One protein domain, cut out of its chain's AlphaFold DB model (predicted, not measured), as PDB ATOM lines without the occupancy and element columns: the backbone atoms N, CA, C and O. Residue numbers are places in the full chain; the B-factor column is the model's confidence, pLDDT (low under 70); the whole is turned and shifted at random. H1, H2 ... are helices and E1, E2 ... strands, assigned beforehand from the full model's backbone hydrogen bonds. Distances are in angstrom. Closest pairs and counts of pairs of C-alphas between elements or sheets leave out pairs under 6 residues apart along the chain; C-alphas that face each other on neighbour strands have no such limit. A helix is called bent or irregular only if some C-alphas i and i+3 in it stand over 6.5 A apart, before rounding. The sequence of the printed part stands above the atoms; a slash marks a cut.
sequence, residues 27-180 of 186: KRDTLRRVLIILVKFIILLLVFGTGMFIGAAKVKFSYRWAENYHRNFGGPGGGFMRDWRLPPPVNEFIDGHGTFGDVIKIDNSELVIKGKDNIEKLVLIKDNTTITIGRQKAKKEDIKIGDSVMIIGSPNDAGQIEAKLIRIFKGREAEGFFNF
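Overview. This is residues 27 to 180 of the 186 residues of an uncharacterized protein of bacterium (UniProt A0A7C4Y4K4). Look for a small closed barrel of five strands, E1 to E5, at one end of a very long helix, H1, whose residues 28 to 54 stick out from it as a free arm. The last residues of H1 pack at the barrel's side, the short helix H2 lies outside the barrel, and residues 81 to 87 of the link from H1 to E1 stick out as a loop. The printed part has 154 residues, in the order H1 E1 E2 E3 E4 E5 H2, of mixed class, with helices and strands. Round the mixed ring run E1, E2, E3, E5, E4 and back to E1, with E3 and E5 parallel and the other neighbour pairs antiparallel. The whole is only just loose, close to extended, with a radius of gyration of the C-alphas of 22.0 A and spans of 77 by 43 by 33 A.

Arrangement. Begin at the barrel, with E1, residues 98 to 107, E2, 110 to 115, E3, 120 to 133, E4, 148 to 155, and E5, 161 to 169. E1 E2 E3 form a meander, each strand the antiparallel neighbour of the one before; look at N 104 and O 112, 2.9 A, and N 113 and O 121, 2.9 A. E1 E2 E3 E4 form a Greek key, a meander of three whose first strand is the antiparallel neighbour of the fourth; N 149 and O 101 are 2.8 A apart. E3 and E5 are parallel, with N 130 and O 164 at 2.9 A, and the hairpin E4 and E5 has N 152 and O 165 at 2.9 A. E1 bends by 100 degrees at residue 101, and E3 by 113 degrees at residue 127. H1, residues 28 to 73, is on the barrel at the sheet's level, its height 1.5 A; its closest C-alphas to E4 are those of Phe 61 and Pro 155, 6.6 A. H2, residues 172 to 178, is on the barrel, outside it and over none of its strands, at a height of 7.1 A; the C-alphas of Ala 174 and Ser 148 are its closest to E4, 6.4 A. O i to N i+4 pairs are within hydrogen-bond range for 39 of 42 in H1 and 2 of 3 in H2.

Along the chain. Find C-alpha 28 at (131.792, 69.965, 42.861); from there H1 runs 66.5 A to C-alpha 73 at (81.898, 89.725, 82.218). It has a kink of 37 degrees near residue 67 and is only just irregular, C-alphas 67 and 70 being 6.8 A apart. E1 is 18.7 A long, E2 15.3 A, E3 22.2 A, E4 20.5 A and E5 19.2 A. H2, 10.4 A long, ends at C-alpha 178, at (85.660, 65.868, 90.777).

Size, cuts and confidence. The C-alphas of Lys 27 and Gly 171 are the two farthest apart, 77.8 A. The printed part has no cut; the links H1 to E1 and E3 to E4 are long. Look for pLDDT under 70 at residues 55 to 59, 61 to 62, 66 to 95 and 172 to 180.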
ATOM      1  N   LYS A  27     133.677  74.271  41.921       73.50
ATOM      2  CA  LYS A  27     134.146  72.985  42.457       73.50
ATOM      3  C   LYS A  27     132.942  72.167  42.938       73.50
ATOM      4  O   LYS A  27     132.127  72.631  43.741       73.50
ATOM      5  N   ARG A  28     132.853  70.915  42.481       75.12
ATOM      6  CA  ARG A  28     131.792  69.965  42.861       75.12
ATOM      7  C   ARG A  28     131.665  69.822  44.384       75.12
ATOM      8  O   ARG A  28     130.559  69.717  44.905       75.12
ATOM      9  N   ASP A  29     132.787  69.907  45.097       74.62
ATOM     10  CA  ASP A  29     132.840  69.803  46.559       74.62
ATOM     11  C   ASP A  29     132.243  71.024  47.264       74.62
ATOM     12  O   ASP A  29     131.550  70.881  48.272       74.62
ATOM     13  N   THR A  30     132.460  72.228  46.724       78.62
ATOM     14  CA  THR A  30     131.844  73.454  47.249       78.62
ATOM     15  C   THR A  30     130.346  73.481  46.971       78.62
ATOM     16  O   THR A  30     129.582  73.790  47.880       78.62
ATOM     17  N   LEU A  31     129.903  73.040  45.784       84.19
ATOM     18  CA  LEU A  31     128.474  72.890  45.477       84.19
ATOM     19  C   LEU A  31     127.788  71.908  46.423       84.19
ATOM     20  O   LEU A  31     126.718  72.198  46.951       84.19
ATOM     21  N   ARG A  32     128.426  70.765  46.695       85.19
ATOM     22  CA  ARG A  32     127.885  69.756  47.610       85.19
ATOM     23  C   ARG A  32     127.765  70.283  49.043       85.19
ATOM     24  O   ARG A  32     126.759  70.020  49.694       85.19
ATOM     25  N   ARG A  33     128.750  71.047  49.536       90.88
ATOM     26  CA  ARG A  33     128.691  71.673  50.872       90.88
ATOM     27  C   ARG A  33     127.598  72.735  50.959       90.88
ATOM     28  O   ARG A  33     126.835  72.721  51.919       90.88
ATOM     29  N   VAL A  34     127.494  73.601  49.950       91.31
ATOM     30  CA  VAL A  34     126.441  74.627  49.873       91.31
ATOM     31  C   VAL A  34     125.060  73.975  49.852       91.31
ATOM     32  O   VAL A  34     124.186  74.392  50.604       91.31
ATOM     33  N   LEU A  35     124.884  72.893  49.087       92.94
ATOM     34  CA  LEU A  35     123.625  72.152  49.041       92.94
ATOM     35  C   LEU A  35     123.253  71.560  50.410       92.94
ATOM     36  O   LEU A  35     122.110  71.678  50.838       92.94
ATOM     37  N   ILE A  36     124.212  70.971  51.133       93.88
ATOM     38  CA  ILE A  36     123.965  70.419  52.477       93.88
ATOM     39  C   ILE A  36     123.576  71.524  53.470       93.88
ATOM     40  O   ILE A  36     122.668  71.326  54.277       93.88
ATOM     41  N   ILE A  37     124.242  72.682  53.418       95.00
ATOM     42  CA  ILE A  37     123.913  73.832  54.274       95.00
ATOM     43  C   ILE A  37     122.508  74.344  53.953       95.00
ATOM     44  O   ILE A  37     121.720  74.563  54.871       95.00
ATOM     45  N   LEU A  38     122.168  74.462  52.666       95.56
ATOM     46  CA  LEU A  38     120.853  74.906  52.217       95.56
ATOM     47  C   LEU A  38     119.743  73.970  52.713       95.56
ATOM     48  O   LEU A  38     118.743  74.434  53.252       95.56
ATOM     49  N   VAL A  39     119.940  72.653  52.604       96.31
ATOM     50  CA  VAL A  39     118.967  71.662  53.093       96.31
ATOM     51  C   VAL A  39     118.783  71.773  54.608       96.31
ATOM     52  O   VAL A  39     117.652  71.810  55.087       96.31
ATOM     53  N   LYS A  40     119.874  71.892  55.377       95.62
ATOM     54  CA  LYS A  40     119.791  72.088  56.834       95.62
ATOM     55  C   LYS A  40     119.074  73.386  57.203       95.62
ATOM     56  O   LYS A  40     118.296  73.399  58.152       95.62
ATOM     57  N   PHE A  41     119.303  74.456  56.447       96.25
ATOM     58  CA  PHE A  41     118.638  75.736  56.656       96.25
ATOM     59  C   PHE A  41     117.132  75.653  56.374       96.25
ATOM     60  O   PHE A  41     116.334  76.149  57.163       96.25
ATOM     61  N   ILE A  42     116.726  74.946  55.316       95.94
ATOM     62  CA  ILE A  42     115.308  74.683  55.028       95.94
ATOM     63  C   ILE A  42     114.661  73.890  56.171       95.94
ATOM     64  O   ILE A  42     113.574  74.244  56.619       95.94
ATOM     65  N   ILE A  43     115.337  72.859  56.690       95.75
ATOM     66  CA  ILE A  43     114.837  72.079  57.834       95.75
ATOM     67  C   ILE A  43     114.660  72.972  59.071       95.75
ATOM     68  O   ILE A  43     113.626  72.895  59.733       95.75
ATOM     69  N   LEU A  44     115.623  73.855  59.359       95.06
ATOM     70  CA  LEU A  44     115.530  74.821  60.459       95.06
ATOM     71  C   LEU A  44     114.294  75.727  60.311       95.06
ATOM     72  O   LEU A  44     113.540  75.896  61.269       95.06
ATOM     73  N   LEU A  45     114.064  76.271  59.112       94.56
ATOM     74  CA  LEU A  45     112.912  77.131  58.832       94.56
ATOM     75  C   LEU A  45     111.580  76.392  58.974       94.56
ATOM     76  O   LEU A  45     110.618  76.977  59.465       94.56
ATOM     77  N   LEU A  46     111.517  75.113  58.597       93.81
ATOM     78  CA  LEU A  46     110.313  74.304  58.778       93.81
ATOM     79  C   LEU A  46     110.008  74.078  60.260       93.81
ATOM     80  O   LEU A  46     108.882  74.322  60.688       93.81
ATOM     81  N   VAL A  47     110.997  73.675  61.064       92.38
ATOM     82  CA  VAL A  47     110.812  73.483  62.515       92.38
ATOM     83  C   VAL A  47     110.371  74.788  63.183       92.38
ATOM     84  O   VAL A  47     109.388  74.804  63.925       92.38
ATOM     85  N   PHE A  48     111.043  75.894  62.861       92.50
ATOM     86  CA  PHE A  48     110.700  77.218  63.375       92.50
ATOM     87  C   PHE A  48     109.291  77.662  62.950       92.50
ATOM     88  O   PHE A  48     108.491  78.078  63.789       92.50
ATOM     89  N   GLY A  49     108.950  77.502  61.669       84.44
ATOM     90  CA  GLY A  49     107.633  77.837  61.129       84.44
ATOM     91  C   GLY A  49     106.509  77.022  61.770       84.44
ATOM     92  O   GLY A  49     105.454  77.568  62.091       84.44
ATOM     93  N   THR A  50     106.758  75.737  62.039       84.25
ATOM     94  CA  THR A  50     105.786  74.859  62.707       84.25
ATOM     95  C   THR A  50     105.560  75.301  64.155       84.25
ATOM     96  O   THR A  50     104.415  75.392  64.599       84.25
ATOM     97  N   GLY A  51     106.627  75.669  64.873       80.81
ATOM     98  CA  GLY A  51     106.532  76.246  66.219       80.81
ATOM     99  C   GLY A  51     105.732  77.553  66.254       80.81
ATOM    100  O   GLY A  51     104.817  77.701  67.067       80.81
ATOM    101  N   MET A  52     106.013  78.478  65.330       81.00
ATOM    102  CA  MET A  52     105.279  79.745  65.214       81.00
ATOM    103  C   MET A  52     103.793  79.554  64.897       81.00
ATOM    104  O   MET A  52     102.951  80.260  65.452       81.00
ATOM    105  N   PHE A  53     103.454  78.610  64.016       77.94
ATOM    106  CA  PHE A  53     102.074  78.365  63.597       77.94
ATOM    107  C   PHE A  53     101.187  77.902  64.761       77.94
ATOM    108  O   PHE A  53     100.094  78.435  64.966       77.94
ATOM    109  N   ILE A  54     101.689  76.963  65.572       72.44
ATOM    110  CA  ILE A  54     100.986  76.463  66.763       72.44
ATOM    111  C   ILE A  54     100.810  77.591  67.795       72.44
ATOM    112  O   ILE A  54      99.743  77.720  68.398       72.44
ATOM    113  N   GLY A  55     101.826  78.446  67.963       67.00
ATOM    114  CA  GLY A  55     101.757  79.613  68.846       67.00
ATOM    115  C   GLY A  55     100.705  80.635  68.405       67.00
ATOM    116  O   GLY A  55      99.865  81.047  69.204       67.00
ATOM    117  N   ALA A  56     100.687  80.999  67.120       69.94
ATOM    118  CA  ALA A  56      99.754  81.986  66.578       69.94
ATOM    119  C   ALA A  56      98.280  81.576  66.749       69.94
ATOM    120  O   ALA A  56      97.429  82.428  67.014       69.94
ATOM    121  N   ALA A  57      97.971  80.281  66.634       67.19
ATOM    122  CA  ALA A  57      96.619  79.770  66.849       67.19
ATOM    123  C   ALA A  57      96.145  79.972  68.301       67.19
ATOM    124  O   ALA A  57      95.037  80.464  68.519       67.19
ATOM    125  N   LYS A  58      96.999  79.673  69.292       63.50
ATOM    126  CA  LYS A  58      96.680  79.848  70.723       63.50
ATOM    127  C   LYS A  58      96.572  81.318  71.131       63.50
ATOM    128  O   LYS A  58      95.710  81.687  71.925       63.50
ATOM    129  N   VAL A  59      97.420  82.164  70.551       67.12
ATOM    130  CA  VAL A  59      97.437  83.609  70.805       67.12
ATOM    131  C   VAL A  59      96.131  84.263  70.351       67.12
ATOM    132  O   VAL A  59      95.547  85.030  71.109       67.12
ATOM    133  N   LYS A  60      95.614  83.929  69.162       70.00
ATOM    134  CA  LYS A  60      94.411  84.583  68.614       70.00
ATOM    135  C   LYS A  60      93.189  84.463  69.521       70.00
ATOM    136  O   LYS A  60      92.503  85.459  69.728       70.00
ATOM    137  N   PHE A  61      92.915  83.276  70.059       67.44
ATOM    138  CA  PHE A  61      91.783  83.096  70.967       67.44
ATOM    139  C   PHE A  61      92.017  83.796  72.303       67.44
ATOM    140  O   PHE A  61      91.141  84.526  72.744       67.44
ATOM    141  N   SER A  62      93.202  83.642  72.903       65.38
ATOM    142  CA  SER A  62      93.523  84.281  74.186       65.38
ATOM    143  C   SER A  62      93.391  85.808  74.115       65.38
ATOM    144  O   SER A  62      92.737  86.415  74.958       65.38
ATOM    145  N   TYR A  63      93.909  86.429  73.048       70.00
ATOM    146  CA  TYR A  63      93.762  87.871  72.821       70.00
ATOM    147  C   TYR A  63      92.303  88.283  72.608       70.00
ATOM    148  O   TYR A  63      91.852  89.257  73.198       70.00
ATOM    149  N   ARG A  64      91.543  87.544  71.791       72.88
ATOM    150  CA  ARG A  64      90.124  87.851  71.540       72.88
ATOM    151  C   ARG A  64      89.253  87.649  72.773       72.88
ATOM    152  O   ARG A  64      88.348  88.439  73.005       72.88
ATOM    153  N   TRP A  65      89.527  86.613  73.561       73.12
ATOM    154  CA  TRP A  65      88.871  86.389  74.841       73.12
ATOM    155  C   TRP A  65      89.191  87.534  75.797       73.12
ATOM    156  O   TRP A  65      88.261  88.116  76.332       73.12
ATOM    157  N   ALA A  66      90.460  87.933  75.942       68.44
ATOM    158  CA  ALA A  66      90.855  89.025  76.834       68.44
ATOM    159  C   ALA A  66      90.223  90.372  76.436       68.44
ATOM    160  O   ALA A  66      89.736  91.110  77.296       68.44
ATOM    161  N   GLU A  67      90.171  90.664  75.134       68.75
ATOM    162  CA  GLU A  67      89.563  91.885  74.598       68.75
ATOM    163  C   GLU A  67      88.038  91.906  74.799       68.75
ATOM    164  O   GLU A  67      87.455  92.934  75.145       68.75
ATOM    165  N   ASN A  68      87.376  90.756  74.644       69.62
ATOM    166  CA  ASN A  68      85.926  90.643  74.815       69.62
ATOM    167  C   ASN A  68      85.502  90.299  76.252       69.62
ATOM    168  O   ASN A  68      84.317  90.390  76.570       69.62
ATOM    169  N   TYR A  69      86.439  89.972  77.146       67.88
ATOM    170  CA  TYR A  69      86.153  89.617  78.537       67.88
ATOM    171  C   TYR A  69      85.437  90.755  79.260       67.88
ATOM    172  O   TYR A  69      84.414  90.541  79.900       67.88
ATOM    173  N   HIS A  70      85.907  91.992  79.084       63.53
ATOM    174  CA  HIS A  70      85.288  93.167  79.701       63.53
ATOM    175  C   HIS A  70      83.861  93.411  79.192       63.53
ATOM    176  O   HIS A  70      83.007  93.828  79.970       63.53
ATOM    177  N   ARG A  71      83.589  93.109  77.914       64.88
ATOM    178  CA  ARG A  71      82.245  93.222  77.322       64.88
ATOM    179  C   ARG A  71      81.292  92.145  77.838       64.88
ATOM    180  O   ARG A  71      80.114  92.426  78.006       64.88
ATOM    181  N   ASN A  72      81.806  90.942  78.092       64.62
ATOM    182  CA  ASN A  72      80.995  89.778  78.453       64.62
ATOM    183  C   ASN A  72      80.825  89.599  79.976       64.62
ATOM    184  O   ASN A  72      79.794  89.095  80.412       64.62
ATOM    185  N   PHE A  73      81.811  90.016  80.778       63.59
ATOM    186  CA  PHE A  73      81.898  89.725  82.218       63.59
ATOM    187  C   PHE A  73      82.082  90.965  83.107       63.59
ATOM    188  O   PHE A  73      82.176  90.828  84.322       63.59
ATOM    189  N   GLY A  74      82.127  92.178  82.540       57.28
ATOM    190  CA  GLY A  74      82.190  93.417  83.329       57.28
ATOM    191  C   GLY A  74      83.437  93.524  84.218       57.28
ATOM    192  O   GLY A  74      83.324  93.907  85.380       57.28
ATOM    193  N   GLY A  75      84.606  93.142  83.685       50.16
ATOM    194  CA  GLY A  75      85.881  93.066  84.416       50.16
ATOM    195  C   GLY A  75      86.313  94.364  85.132       50.16
ATOM    196  O   GLY A  75      85.740  95.428  84.885       50.16
ATOM    197  N   PRO A  76      87.336  94.303  86.017       47.56
ATOM    198  CA  PRO A  76      87.828  95.463  86.767       47.56
ATOM    199  C   PRO A  76      88.095  96.652  85.836       47.56
ATOM    200  O   PRO A  76      88.649  96.475  84.756       47.56
ATOM    201  N   GLY A  77      87.696  97.863  86.242       45.38
ATOM    202  CA  GLY A  77      87.579  99.069  85.397       45.38
ATOM    203  C   GLY A  77      88.859  99.649  84.765       45.38
ATOM    204  O   GLY A  77      88.906 100.840  84.464       45.38
ATOM    205  N   GLY A  78      89.905  98.857  84.550       49.34
ATOM    206  CA  GLY A  78      91.075  99.215  83.761       49.34
ATOM    207  C   GLY A  78      91.573  97.970  83.043       49.34
ATOM    208  O   GLY A  78      92.048  97.057  83.700       49.34
ATOM    209  N   GLY A  79      91.437  97.935  81.714       49.97
ATOM    210  CA  GLY A  79      91.725  96.757  80.894       49.97
ATOM    211  C   GLY A  79      93.113  96.133  81.091       49.97
ATOM    212  O   GLY A  79      93.985  96.687  81.759       49.97
ATOM    213  N   PHE A  80      93.333  94.999  80.421       47.16
ATOM    214  CA  PHE A  80      94.501  94.103  80.536       47.16
ATOM    215  C   PHE A  80      95.888  94.797  80.511       47.16
ATOM    216  O   PHE A  80      96.871  94.251  80.997       47.16
ATOM    217  N   MET A  81      95.975  96.023  79.983       44.66
ATOM    218  CA  MET A  81      97.179  96.864  79.934       44.66
ATOM    219  C   MET A  81      97.609  97.504  81.270       44.66
ATOM    220  O   MET A  81      98.773  97.890  81.387       44.66
ATOM    221  N   ARG A  82      96.731  97.667  82.276       50.94
ATOM    222  CA  ARG A  82      97.136  98.281  83.566       50.94
ATOM    223  C   ARG A  82      98.011  97.358  84.421       50.94
ATOM    224  O   ARG A  82      98.815  97.857  85.206       50.94
ATOM    225  N   ASP A  83      97.914  96.053  84.194       48.91
ATOM    226  CA  ASP A  83      98.572  95.006  84.976       48.91
ATOM    227  C   ASP A  83      99.817  94.412  84.298       48.91
ATOM    228  O   ASP A  83     100.218  93.299  84.608       48.91
ATOM    229  N   TRP A  84     100.530  95.167  83.450       48.31
ATOM    230  CA  TRP A  84     101.844  94.735  82.923       48.31
ATOM    231  C   TRP A  84     102.889  94.438  84.029       48.31
ATOM    232  O   TRP A  84     103.922  93.820  83.778       48.31
ATOM    233  N   ARG A  85     102.644  94.895  85.266       51.62
ATOM    234  CA  ARG A  85     103.479  94.614  86.450       51.62
ATOM    235  C   ARG A  85     103.135  93.303  87.158       51.62
ATOM    236  O   ARG A  85     103.908  92.880  88.015       51.62
ATOM    237  N   LEU A  86     102.008  92.679  86.831       50.50
ATOM    238  CA  LEU A  86     101.669  91.342  87.292       50.50
ATOM    239  C   LEU A  86     102.022  90.369  86.163       50.50
ATOM    240  O   LEU A  86     101.688  90.635  85.007       50.50
ATOM    241  N   PRO A  87     102.732  89.264  86.443       43.06
ATOM    242  CA  PRO A  87     102.922  88.249  85.424       43.06
ATOM    243  C   PRO A  87     101.532  87.813  84.927       43.06
ATOM    244  O   PRO A  87     100.638  87.626  85.762       43.06
ATOM    245  N   PRO A  88     101.322  87.660  83.601       50.22
ATOM    246  CA  PRO A  88     100.107  87.022  83.107       50.22
ATOM    247  C   PRO A  88      99.951  85.703  83.869       50.22
ATOM    248  O   PRO A  88     100.986  85.082  84.142       50.22
ATOM    249  N   PRO A  89      98.727  85.298  84.265       49.38
ATOM    250  CA  PRO A  89      98.521  84.073  85.027       49.38
ATOM    251  C   PRO A  89      99.358  82.965  84.389       49.38
ATOM    252  O   PRO A  89      99.200  82.634  83.216       49.38
ATOM    253  N   VAL A  90     100.366  82.520  85.144       42.06
ATOM    254  CA  VAL A  90     101.556  81.805  84.647       42.06
ATOM    255  C   VAL A  90     101.240  80.419  84.087       42.06
ATOM    256  O   VAL A  90     102.106  79.768  83.508       42.06
ATOM    257  N   ASN A  91      99.982  80.004  84.197       43.75
ATOM    258  CA  ASN A  91      99.448  78.793  83.624       43.75
ATOM    259  C   ASN A  91      98.352  79.143  82.616       43.75
ATOM    260  O   ASN A  91      97.410  79.855  82.934       43.75
ATOM    261  N   GLU A  92      98.448  78.517  81.445       51.09
ATOM    262  CA  GLU A  92      97.306  78.222  80.579       51.09
ATOM    263  C   GLU A  92      96.812  79.404  79.724       51.09
ATOM    264  O   GLU A  92      95.893  80.143  80.063       51.09
ATOM    265  N   PHE A  93      97.348  79.503  78.498       52.69
ATOM    266  CA  PHE A  93      96.545  79.989  77.371       52.69
ATOM    267  C   PHE A  93      95.139  79.392  77.494       52.69
ATOM    268  O   PHE A  93      95.017  78.164  77.517       52.69
ATOM    269  N   ILE A  94      94.106  80.232  77.592       62.56
ATOM    270  CA  ILE A  94      92.742  79.736  77.774       62.56
ATOM    271  C   ILE A  94      92.407  78.839  76.588       62.56
ATOM    272  O   ILE A  94      92.465  79.262  75.435       62.56
ATOM    273  N   ASP A  95      92.096  77.577  76.871       68.62
ATOM    274  CA  ASP A  95      91.686  76.645  75.831       68.62
ATOM    275  C   ASP A  95      90.290  77.029  75.322       68.62
ATOM    276  O   ASP A  95      89.344  77.154  76.112       68.62
ATOM    277  N   GLY A  96      90.189  77.237  74.010       73.88
ATOM    278  CA  GLY A  96      88.960  77.579  73.300       73.88
ATOM    279  C   GLY A  96      88.277  76.384  72.630       73.88
ATOM    280  O   GLY A  96      87.200  76.537  72.058       73.88
ATOM    281  N   HIS A  97      88.874  75.189  72.677       83.56
ATOM    282  CA  HIS A  97      88.300  73.983  72.069       83.56
ATOM    283  C   HIS A  97      87.340  73.232  72.995       83.56
ATOM    284  O   HIS A  97      86.641  72.316  72.556       83.56
ATOM    285  N   GLY A  98      87.260  73.626  74.261       85.00
ATOM    286  CA  GLY A  98      86.345  73.018  75.207       85.00
ATOM    287  C   GLY A  98      86.524  73.533  76.623       85.00
ATOM    288  O   GLY A  98      87.442  74.293  76.945       85.00
ATOM    289  N   THR A  99      85.603  73.125  77.484       89.00
ATOM    290  CA  THR A  99      85.681  73.412  78.910       89.00
ATOM    291  C   THR A  99      84.922  72.376  79.714       89.00
ATOM    292  O   THR A  99      83.946  71.798  79.239       89.00
ATOM    293  N   PHE A 100      85.375  72.154  80.937       89.38
ATOM    294  CA  PHE A 100      84.663  71.384  81.942       89.38
ATOM    295  C   PHE A 100      84.459  72.271  83.163       89.38
ATOM    296  O   PHE A 100      85.380  73.008  83.527       89.38
ATOM    297  N   GLY A 101      83.276  72.219  83.765       90.31
ATOM    298  CA  GLY A 101      82.950  73.038  84.925       90.31
ATOM    299  C   GLY A 101      81.454  73.168  85.160       90.31
ATOM    300  O   GLY A 101      80.665  72.432  84.570       90.31
ATOM    301  N   ASP A 102      81.076  74.130  85.993       91.75
ATOM    302  CA  ASP A 102      79.690  74.323  86.418       91.75
ATOM    303  C   ASP A 102      79.028  75.475  85.663       91.75
ATOM    304  O   ASP A 102      79.637  76.521  85.416       91.75
ATOM    305  N   VAL A 103      77.759  75.299  85.300       93.88
ATOM    306  CA  VAL A 103      76.954  76.353  84.676       93.88
ATOM    307  C   VAL A 103      76.606  77.401  85.732       93.88
ATOM    308  O   VAL A 103      75.853  77.116  86.658       93.88
ATOM    309  N   ILE A 104      77.104  78.627  85.589       92.69
ATOM    310  CA  ILE A 104      76.826  79.718  86.543       92.69
ATOM    311  C   ILE A 104      75.810  80.734  86.018       92.69
ATOM    312  O   ILE A 104      75.154  81.411  86.806       92.69
ATOM    313  N   LYS A 105      75.632  80.821  84.694       93.19
ATOM    314  CA  LYS A 105      74.616  81.667  84.057       93.19
ATOM    315  C   LYS A 105      74.139  81.027  82.755       93.19
ATOM    316  O   LYS A 105      74.925  80.419  82.030       93.19
ATOM    317  N   ILE A 106      72.854  81.200  82.461       93.56
ATOM    318  CA  ILE A 106      72.210  80.798  81.208       93.56
ATOM    319  C   ILE A 106      71.521  82.041  80.650       93.56
ATOM    320  O   ILE A 106      70.722  82.656  81.354       93.56
ATOM    321  N   ASP A 107      71.845  82.422  79.418       89.88
ATOM    322  CA  ASP A 107      71.291  83.604  78.761       89.88
ATOM    323  C   ASP A 107      70.953  83.286  77.308       89.88
ATOM    324  O   ASP A 107      71.832  83.203  76.454       89.88
ATOM    325  N   ASN A 108      69.673  83.052  77.020       87.75
ATOM    326  CA  ASN A 108      69.221  82.577  75.717       87.75
ATOM    327  C   ASN A 108      70.134  81.459  75.202       87.75
ATOM    328  O   ASN A 108      70.099  80.366  75.753       87.75
ATOM    329  N   SER A 109      70.903  81.678  74.134       90.88
ATOM    330  CA  SER A 109      71.798  80.685  73.516       90.88
ATOM    331  C   SER A 109      73.240  80.728  74.024       90.88
ATOM    332  O   SER A 109      74.092  80.031  73.482       90.88
ATOM    333  N   GLU A 110      73.513  81.494  75.070       92.12
ATOM    334  CA  GLU A 110      74.816  81.610  75.705       92.12
ATOM    335  C   GLU A 110      74.797  80.975  77.099       92.12
ATOM    336  O   GLU A 110      73.853  81.123  77.879       92.12
ATOM    337  N   LEU A 111      75.861  80.248  77.423       93.19
ATOM    338  CA  LEU A 111      76.121  79.711  78.751       93.19
ATOM    339  C   LEU A 111      77.401  80.328  79.293       93.19
ATOM    340  O   LEU A 111      78.399  80.435  78.577       93.19
ATOM    341  N   VAL A 112      77.399  80.653  80.581       92.38
ATOM    342  CA  VAL A 112      78.625  80.953  81.316       92.38
ATOM    343  C   VAL A 112      78.993  79.740  82.146       92.38
ATOM    344  O   VAL A 112      78.223  79.309  83.008       92.38
ATOM    345  N   ILE A 113      80.184  79.212  81.890       91.88
ATOM    346  CA  ILE A 113      80.725  78.054  82.590       91.88
ATOM    347  C   ILE A 113      81.895  78.496  83.447       91.88
ATOM    348  O   ILE A 113      82.853  79.086  82.944       91.88
ATOM    349  N   LYS A 114      81.837  78.156  84.728       89.62
ATOM    350  CA  LYS A 114      82.957  78.299  85.645       89.62
ATOM    351  C   LYS A 114      83.832  77.058  85.540       89.62
ATOM    352  O   LYS A 114      83.462  75.992  86.023       89.62
ATOM    353  N   GLY A 115      84.955  77.197  84.848       83.31
ATOM    354  CA  GLY A 115      85.906  76.119  84.625       83.31
ATOM    355  C   GLY A 115      86.872  75.902  85.789       83.31
ATOM    356  O   GLY A 115      86.719  76.446  86.886       83.31
ATOM    357  N   LYS A 116      87.913  75.112  85.510       74.44
ATOM    358  CA  LYS A 116      89.064  74.923  86.401       74.44
ATOM    359  C   LYS A 116      89.663  76.283  86.803       74.44
ATOM    360  O   LYS A 116      89.630  77.239  86.030       74.44
ATOM    361  N   ASP A 117      90.168  76.359  88.033       71.81
ATOM    362  CA  ASP A 117      90.827  77.545  88.599       71.81
ATOM    363  C   ASP A 117      89.927  78.798  88.670       71.81
ATOM    364  O   ASP A 117      90.408  79.926  88.731       71.81
ATOM    365  N   ASN A 118      88.600  78.598  88.729       75.12
ATOM    366  CA  ASN A 118      87.569  79.644  88.788       75.12
ATOM    367  C   ASN A 118      87.505  80.558  87.548       75.12
ATOM    368  O   ASN A 118      86.933  81.644  87.626       75.12
ATOM    369  N   ILE A 119      88.052  80.127  86.408       80.00
ATOM    370  CA  ILE A 119      88.017  80.908  85.168       80.00
ATOM    371  C   ILE A 119      86.653  80.757  84.492       80.00
ATOM    372  O   ILE A 119      86.209  79.647  84.190       80.00
ATOM    373  N   GLU A 120      86.003  81.881  84.208       86.12
ATOM    374  CA  GLU A 120      84.723  81.918  83.505       86.12
ATOM    375  C   GLU A 120      84.922  81.868  81.987       86.12
ATOM    376  O   GLU A 120      85.757  82.576  81.415       86.12
ATOM    377  N   LYS A 121      84.137  81.028  81.310       87.44
ATOM    378  CA  LYS A 121      84.142  80.910  79.851       87.44
ATOM    379  C   LYS A 121      82.735  81.048  79.296       87.44
ATOM    380  O   LYS A 121      81.787  80.483  79.839       87.44
ATOM    381  N   LEU A 122      82.631  81.763  78.180       90.88
ATOM    382  CA  LEU A 122      81.383  81.914  77.447       90.88
ATOM    383  C   LEU A 122      81.253  80.821  76.390       90.88
ATOM    384  O   LEU A 122      82.185  80.574  75.618       90.88
ATOM    385  N   VAL A 123      80.087  80.192  76.335       93.12
ATOM    386  CA  VAL A 123      79.786  79.113  75.400       93.12
ATOM    387  C   VAL A 123      78.530  79.458  74.621       93.12
ATOM    388  O   VAL A 123      77.489  79.722  75.208       93.12
ATOM    389  N   LEU A 124      78.622  79.398  73.298       94.12
ATOM    390  CA  LEU A 124      77.510  79.606  72.386       94.12
ATOM    391  C   LEU A 124      76.921  78.255  71.961       94.12
ATOM    392  O   LEU A 124      77.622  77.405  71.404       94.12
ATOM    393  N   ILE A 125      75.624  78.079  72.199       94.56
ATOM    394  CA  ILE A 125      74.822  76.953  71.717       94.56
ATOM    395  C   ILE A 125      74.239  77.327  70.353       94.56
ATOM    396  O   ILE A 125      73.550  78.339  70.220       94.56
ATOM    397  N   LYS A 126      74.482  76.487  69.347       93.62
ATOM    398  CA  LYS A 126      73.895  76.593  68.005       93.62
ATOM    399  C   LYS A 126      72.963  75.407  67.749       93.62
ATOM    400  O   LYS A 126      72.964  74.427  68.487       93.62
ATOM    401  N   ASP A 127      72.209  75.458  66.656       91.25
ATOM    402  CA  ASP A 127      71.258  74.395  66.298       91.25
ATOM    403  C   ASP A 127      71.935  73.038  66.033       91.25
ATOM    404  O   ASP A 127      71.325  71.982  66.185       91.25
ATOM    405  N   ASN A 128      73.217  73.052  65.655       92.62
ATOM    406  CA  ASN A 128      74.019  71.849  65.437       92.62
ATOM    407  C   ASN A 128      74.705  71.320  66.712       92.62
ATOM    408  O   ASN A 128      75.453  70.342  66.637       92.62
ATOM    409  N   THR A 129      74.484  71.946  67.870       94.56
ATOM    410  CA  THR A 129      75.041  71.488  69.142       94.56
ATOM    411  C   THR A 129      74.307  70.233  69.609       94.56
ATOM    412  O   THR A 129      73.097  70.233  69.831       94.56
ATOM    413  N   THR A 130      75.044  69.143  69.815       95.25
ATOM    414  CA  THR A 130      74.488  67.927  70.420       95.25
ATOM    415  C   THR A 130      74.527  68.048  71.938       95.25
ATOM    416  O   THR A 130      75.592  68.276  72.502       95.25
ATOM    417  N   ILE A 131      73.390  67.867  72.611       95.50
ATOM    418  CA  ILE A 131      73.297  67.927  74.075       95.50
ATOM    419  C   ILE A 131      72.926  66.540  74.606       95.50
ATOM    420  O   ILE A 131      72.022  65.883  74.079       95.50
ATOM    421  N   THR A 132      73.638  66.067  75.629       94.62
ATOM    422  CA  THR A 132      73.400  64.757  76.245       94.62
ATOM    423  C   THR A 132      73.428  64.813  77.769       94.62
ATOM    424  O   THR A 132      74.181  65.578  78.363       94.62
ATOM    425  N   ILE A 133      72.628  63.956  78.405       91.56
ATOM    426  CA  ILE A 133      72.709  63.640  79.838       91.56
ATOM    427  C   ILE A 133      73.079  62.163  79.937       91.56
ATOM    428  O   ILE A 133      72.322  61.292  79.496       91.56
ATOM    429  N   GLY A 134      74.266  61.864  80.465       83.06
ATOM    430  CA  GLY A 134      74.794  60.498  80.475       83.06
ATOM    431  C   GLY A 134      74.896  59.911  79.057       83.06
ATOM    432  O   GLY A 134      75.787  60.282  78.291       83.06
ATOM    433  N   ARG A 135      73.993  58.981  78.711       82.88
ATOM    434  CA  ARG A 135      73.896  58.334  77.382       82.88
ATOM    435  C   ARG A 135      72.689  58.786  76.548       82.88
ATOM    436  O   ARG A 135      72.536  58.327  75.420       82.88
ATOM    437  N   GLN A 136      71.820  59.636  77.088       90.06
ATOM    438  CA  GLN A 136      70.575  60.041  76.434       90.06
ATOM    439  C   GLN A 136      70.715  61.433  75.816       90.06
ATOM    440  O   GLN A 136      71.437  62.279  76.347       90.06
ATOM    441  N   LYS A 137      70.026  61.675  74.695       92.81
ATOM    442  CA  LYS A 137      69.901  63.027  74.133       92.81
ATOM    443  C   LYS A 137      69.062  63.886  75.073       92.81
ATOM    444  O   LYS A 137      68.034  63.432  75.564       92.81
ATOM    445  N   ALA A 138      69.510  65.111  75.278       92.19
ATOM    446  CA  ALA A 138      68.848  66.110  76.095       92.19
ATOM    447  C   ALA A 138      68.583  67.361  75.260       92.19
ATOM    448  O   ALA A 138      69.099  67.505  74.146       92.19
ATOM    449  N   LYS A 139      67.761  68.255  75.792       91.38
ATOM    450  CA  LYS A 139      67.503  69.559  75.199       91.38
ATOM    451  C   LYS A 139      68.212  70.650  75.987       91.38
ATOM    452  O   LYS A 139      68.717  70.438  77.087       91.38
ATOM    453  N   LYS A 140      68.237  71.842  75.405       89.06
ATOM    454  CA  LYS A 140      68.808  73.032  76.032       89.06
ATOM    455  C   LYS A 140      68.101  73.381  77.342       89.06
ATOM    456  O   LYS A 140      68.756  73.805  78.284       89.06
ATOM    457  N   GLU A 141      66.795  73.140  77.419       91.06
ATOM    458  CA  GLU A 141      65.982  73.410  78.608       91.06
ATOM    459  C   GLU A 141      66.325  72.483  79.788       91.06
ATOM    460  O   GLU A 141      65.967  72.773  80.929       91.06
ATOM    461  N   ASP A 142      67.033  71.376  79.533       90.94
ATOM    462  CA  ASP A 142      67.456  70.440  80.576       90.94
ATOM    463  C   ASP A 142      68.739  70.873  81.300       90.94
ATOM    464  O   ASP A 142      69.081  70.260  82.323       90.94
ATOM    465  N   ILE A 143      69.436  71.887  80.764       92.06
ATOM    466  CA  ILE A 143      70.620  72.518  81.354       92.06
ATOM    467  C   ILE A 143      70.154  73.498  82.426       92.06
ATOM    468  O   ILE A 143      69.366  74.405  82.152       92.06
ATOM    469  N   LYS A 144      70.667  73.342  83.645       92.94
ATOM    470  CA  LYS A 144      70.347  74.218  84.773       92.94
ATOM    471  C   LYS A 144      71.595  74.870  85.346       92.94
ATOM    472  O   LYS A 144      72.702  74.354  85.227       92.94
ATOM    473  N   ILE A 145      71.396  76.017  85.990       93.12
ATOM    474  CA  ILE A 145      72.441  76.652  86.796       93.12
ATOM    475  C   ILE A 145      72.830  75.681  87.919       93.12
ATOM    476  O   ILE A 145      71.957  75.121  88.582       93.12
ATOM    477  N   GLY A 146      74.132  75.483  88.105       90.06
ATOM    478  CA  GLY A 146      74.720  74.519  89.031       90.06
ATOM    479  C   GLY A 146      74.975  73.133  88.435       90.06
ATOM    480  O   GLY A 146      75.619  72.324  89.095       90.06
ATOM    481  N   ASP A 147      74.516  72.843  87.210       91.25
ATOM    482  CA  ASP A 147      74.850  71.576  86.555       91.25
ATOM    483  C   ASP A 147      76.333  71.559  86.158       91.25
ATOM    484  O   ASP A 147      76.842  72.506  85.549       91.25
ATOM    485  N   SER A 148      77.007  70.442  86.431       91.06
ATOM    486  CA  SER A 148      78.360  70.198  85.937       91.06
ATOM    487  C   SER A 148      78.308  69.681  84.501       91.06
ATOM    488  O   SER A 148      77.591  68.726  84.179       91.06
ATOM    489  N   VAL A 149      79.083  70.303  83.615       93.25
ATOM    490  CA  VAL A 149      79.047  70.043  82.175       93.25
ATOM    491  C   VAL A 149      80.447  69.889  81.584       93.25
ATOM    492  O   VAL A 149      81.401  70.553  81.982       93.25
ATOM    493  N   MET A 150      80.559  69.025  80.576       91.69
ATOM    494  CA  MET A 150      81.695  68.964  79.659       91.69
ATOM    495  C   MET A 150      81.258  69.495  78.304       91.69
ATOM    496  O   MET A 150      80.252  69.061  77.745       91.69
ATOM    497  N   ILE A 151      82.056  70.395  77.753       93.69
ATOM    498  CA  ILE A 151      81.770  71.078  76.504       93.69
ATOM    499  C   ILE A 151      82.950  70.872  75.574       93.69
ATOM    500  O   ILE A 151      84.094  71.145  75.934       93.69
ATOM    501  N   ILE A 152      82.652  70.402  74.369       92.56
ATOM    502  CA  ILE A 152      83.611  70.263  73.279       92.56
ATOM    503  C   ILE A 152      83.120  71.134  72.133       92.56
ATOM    504  O   ILE A 152      81.950  71.078  71.741       92.56
ATOM    505  N   GLY A 153      84.015  71.944  71.587       92.94
ATOM    506  CA  GLY A 153      83.649  72.989  70.653       92.94
ATOM    507  C   GLY A 153      84.823  73.536  69.863       92.94
ATOM    508  O   GLY A 153      85.837  72.877  69.617       92.94
ATOM    509  N   SER A 154      84.650  74.745  69.358       90.25
ATOM    510  CA  SER A 154      85.702  75.467  68.652       90.25
ATOM    511  C   SER A 154      85.613  76.955  68.987       90.25
ATOM    512  O   SER A 154      84.506  77.463  69.153       90.25
ATOM    513  N   PRO A 155      86.752  77.651  69.101       88.44
ATOM    514  CA  PRO A 155      86.750  79.073  69.411       88.44
ATOM    515  C   PRO A 155      86.178  79.889  68.246       88.44
ATOM    516  O   PRO A 155      86.455  79.569  67.087       88.44
ATOM    517  N   ASN A 156      85.440  80.962  68.539       87.25
ATOM    518  CA  ASN A 156      84.994  81.936  67.539       87.25
ATOM    519  C   ASN A 156      85.773  83.260  67.591       87.25
ATOM    520  O   ASN A 156      86.675  83.467  68.409       87.25
ATOM    521  N   ASP A 157      85.416  84.180  66.693       82.00
ATOM    522  CA  ASP A 157      86.048  85.497  66.595       82.00
ATOM    523  C   ASP A 157      85.760  86.411  67.799       82.00
ATOM    524  O   ASP A 157      86.546  87.318  68.072       82.00
ATOM    525  N   ALA A 158      84.696  86.137  68.556       82.50
ATOM    526  CA  ALA A 158      84.305  86.874  69.756       82.50
ATOM    527  C   ALA A 158      84.952  86.336  71.050       82.50
ATOM    528  O   ALA A 158      84.678  86.845  72.134       82.50
ATOM    529  N   GLY A 159      85.821  85.320  70.972       79.50
ATOM    530  CA  GLY A 159      86.413  84.698  72.162       79.50
ATOM    531  C   GLY A 159      85.433  83.810  72.942       79.50
ATOM    532  O   GLY A 159      85.673  83.502  74.104       79.50
ATOM    533  N   GLN A 160      84.337  83.389  72.312       88.38
ATOM    534  CA  GLN A 160      83.387  82.419  72.847       88.38
ATOM    535  C   GLN A 160      83.715  81.020  72.302       88.38
ATOM    536  O   GLN A 160      84.352  80.871  71.252       88.38
ATOM    537  N   ILE A 161      83.258  79.982  72.998       91.31
ATOM    538  CA  ILE A 161      83.350  78.593  72.538       91.31
ATOM    539  C   ILE A 161      82.045  78.231  71.832       91.31
ATOM    540  O   ILE A 161      80.997  78.167  72.463       91.31
ATOM    541  N   GLU A 162      82.093  77.937  70.537       94.25
ATOM    542  CA  GLU A 162      80.946  77.372  69.823       94.25
ATOM    543  C   GLU A 162      80.833  75.883  70.137       94.25
ATOM    544  O   GLU A 162      81.683  75.079  69.733       94.25
ATOM    545  N   ALA A 163      79.794  75.510  70.879       95.81
ATOM    546  CA  ALA A 163      79.612  74.145  71.336       95.81
ATOM    547  C   ALA A 163      79.205  73.219  70.182       95.81
ATOM    548  O   ALA A 163      78.221  73.449  69.480       95.81
ATOM    549  N   LYS A 164      79.927  72.110  70.032       95.50
ATOM    550  CA  LYS A 164      79.545  70.987  69.159       95.50
ATOM    551  C   LYS A 164      78.895  69.867  69.967       95.50
ATOM    552  O   LYS A 164      77.946  69.238  69.504       95.50
ATOM    553  N   LEU A 165      79.385  69.653  71.185       94.38
ATOM    554  CA  LEU A 165      78.856  68.688  72.141       94.38
ATOM    555  C   LEU A 165      78.810  69.315  73.534       94.38
ATOM    556  O   LEU A 165      79.807  69.868  73.995       94.38
ATOM    557  N   ILE A 166      77.677  69.160  74.210       95.06
ATOM    558  CA  ILE A 166      77.500  69.463  75.628       95.06
ATOM    559  C   ILE A 166      77.044  68.182  76.313       95.06
ATOM    560  O   ILE A 166      76.006  67.620  75.969       95.06
ATOM    561  N   ARG A 167      77.818  67.721  77.290       93.38
ATOM    562  CA  ARG A 167      77.464  66.591  78.138       93.38
ATOM    563  C   ARG A 167      77.219  67.086  79.551       93.38
ATOM    564  O   ARG A 167      78.111  67.665  80.158       93.38
ATOM    565  N   ILE A 168      76.029  66.821  80.059       93.38
ATOM    566  CA  ILE A 168      75.583  67.192  81.395       93.38
ATOM    567  C   ILE A 168      75.771  65.988  82.319       93.38
ATOM    568  O   ILE A 168      75.369  64.867  81.981       93.38
ATOM    569  N   PHE A 169      76.365  66.226  83.484       89.00
ATOM    570  CA  PHE A 169      76.536  65.242  84.546       89.00
ATOM    571  C   PHE A 169      75.570  65.576  85.682       89.00
ATOM    572  O   PHE A 169      75.556  66.700  86.176       89.00
ATOM    573  N   LYS A 170      74.741  64.609  86.089       82.94
ATOM    574  CA  LYS A 170      73.756  64.786  87.169       82.94
ATOM    575  C   LYS A 170      74.014  63.793  88.305       82.94
ATOM    576  O   LYS A 170      74.343  62.631  88.066       82.94
ATOM    577  N   GLY A 171      73.822  64.240  89.546       75.44
ATOM    578  CA  GLY A 171      73.927  63.398  90.745       75.44
ATOM    579  C   GLY A 171      75.323  62.796  90.958       75.44
ATOM    580  O   GLY A 171      76.329  63.468  90.749       75.44
ATOM    581  N   ARG A 172      75.383  61.509  91.340       60.22
ATOM    582  CA  ARG A 172      76.623  60.758  91.659       60.22
ATOM    583  C   ARG A 172      77.670  60.728  90.536       60.22
ATOM    584  O   ARG A 172      78.829  60.423  90.803       60.22
ATOM    585  N   GLU A 173      77.283  61.021  89.294       63.59
ATOM    586  CA  GLU A 173      78.235  61.139  88.184       63.59
ATOM    587  C   GLU A 173      79.127  62.375  88.332       63.59
ATOM    588  O   GLU A 173      80.316  62.277  88.060       63.59
ATOM    589  N   ALA A 174      78.597  63.507  88.807       61.41
ATOM    590  CA  ALA A 174      79.394  64.715  89.013       61.41
ATOM    591  C   ALA A 174      80.460  64.480  90.098       61.41
ATOM    592  O   ALA A 174      81.648  64.677  89.854       61.41
ATOM    593  N   GLU A 175      80.063  63.934  91.253       59.56
ATOM    594  CA  GLU A 175      80.971  63.664  92.379       59.56
ATOM    595  C   GLU A 175      82.126  62.715  92.017       59.56
ATOM    596  O   GLU A 175      83.259  62.931  92.446       59.56
ATOM    597  N   GLY A 176      81.879  61.697  91.185       56.62
ATOM    598  CA  GLY A 176      82.909  60.746  90.757       56.62
ATOM    599  C   GLY A 176      84.004  61.349  89.868       56.62
ATOM    600  O   GLY A 176      85.124  60.844  89.877       56.62
ATOM    601  N   PHE A 177      83.714  62.426  89.127       55.16
ATOM    602  CA  PHE A 177      84.692  63.103  88.264       55.16
ATOM    603  C   PHE A 177      85.497  64.191  88.988       55.16
ATOM    604  O   PHE A 177      86.658  64.406  88.644       55.16
ATOM    605  N   PHE A 178      84.931  64.854  90.000       56.44
ATOM    606  CA  PHE A 178      85.660  65.868  90.777       56.44
ATOM    607  C   PHE A 178      86.613  65.267  91.818       56.44
ATOM    608  O   PHE A 178      87.603  65.902  92.169       56.44
ATOM    609  N   ASN A 179      86.350  64.041  92.287       52.09
ATOM    610  CA  ASN A 179      87.117  63.398  93.360       52.09
ATOM    611  C   ASN A 179      88.272  62.507  92.870       52.09
ATOM    612  O   ASN A 179      88.784  61.686  93.633       52.09
ATOM    613  N   PHE A 180      88.711  62.646  91.613       54.34
ATOM    614  CA  PHE A 180      89.976  62.042  91.206       54.34
ATOM    615  C   PHE A 180      91.111  62.778  91.927       54.34
ATOM    616  O   PHE A 180      91.313  63.967  91.660       54.34
TER     617      PHE A 180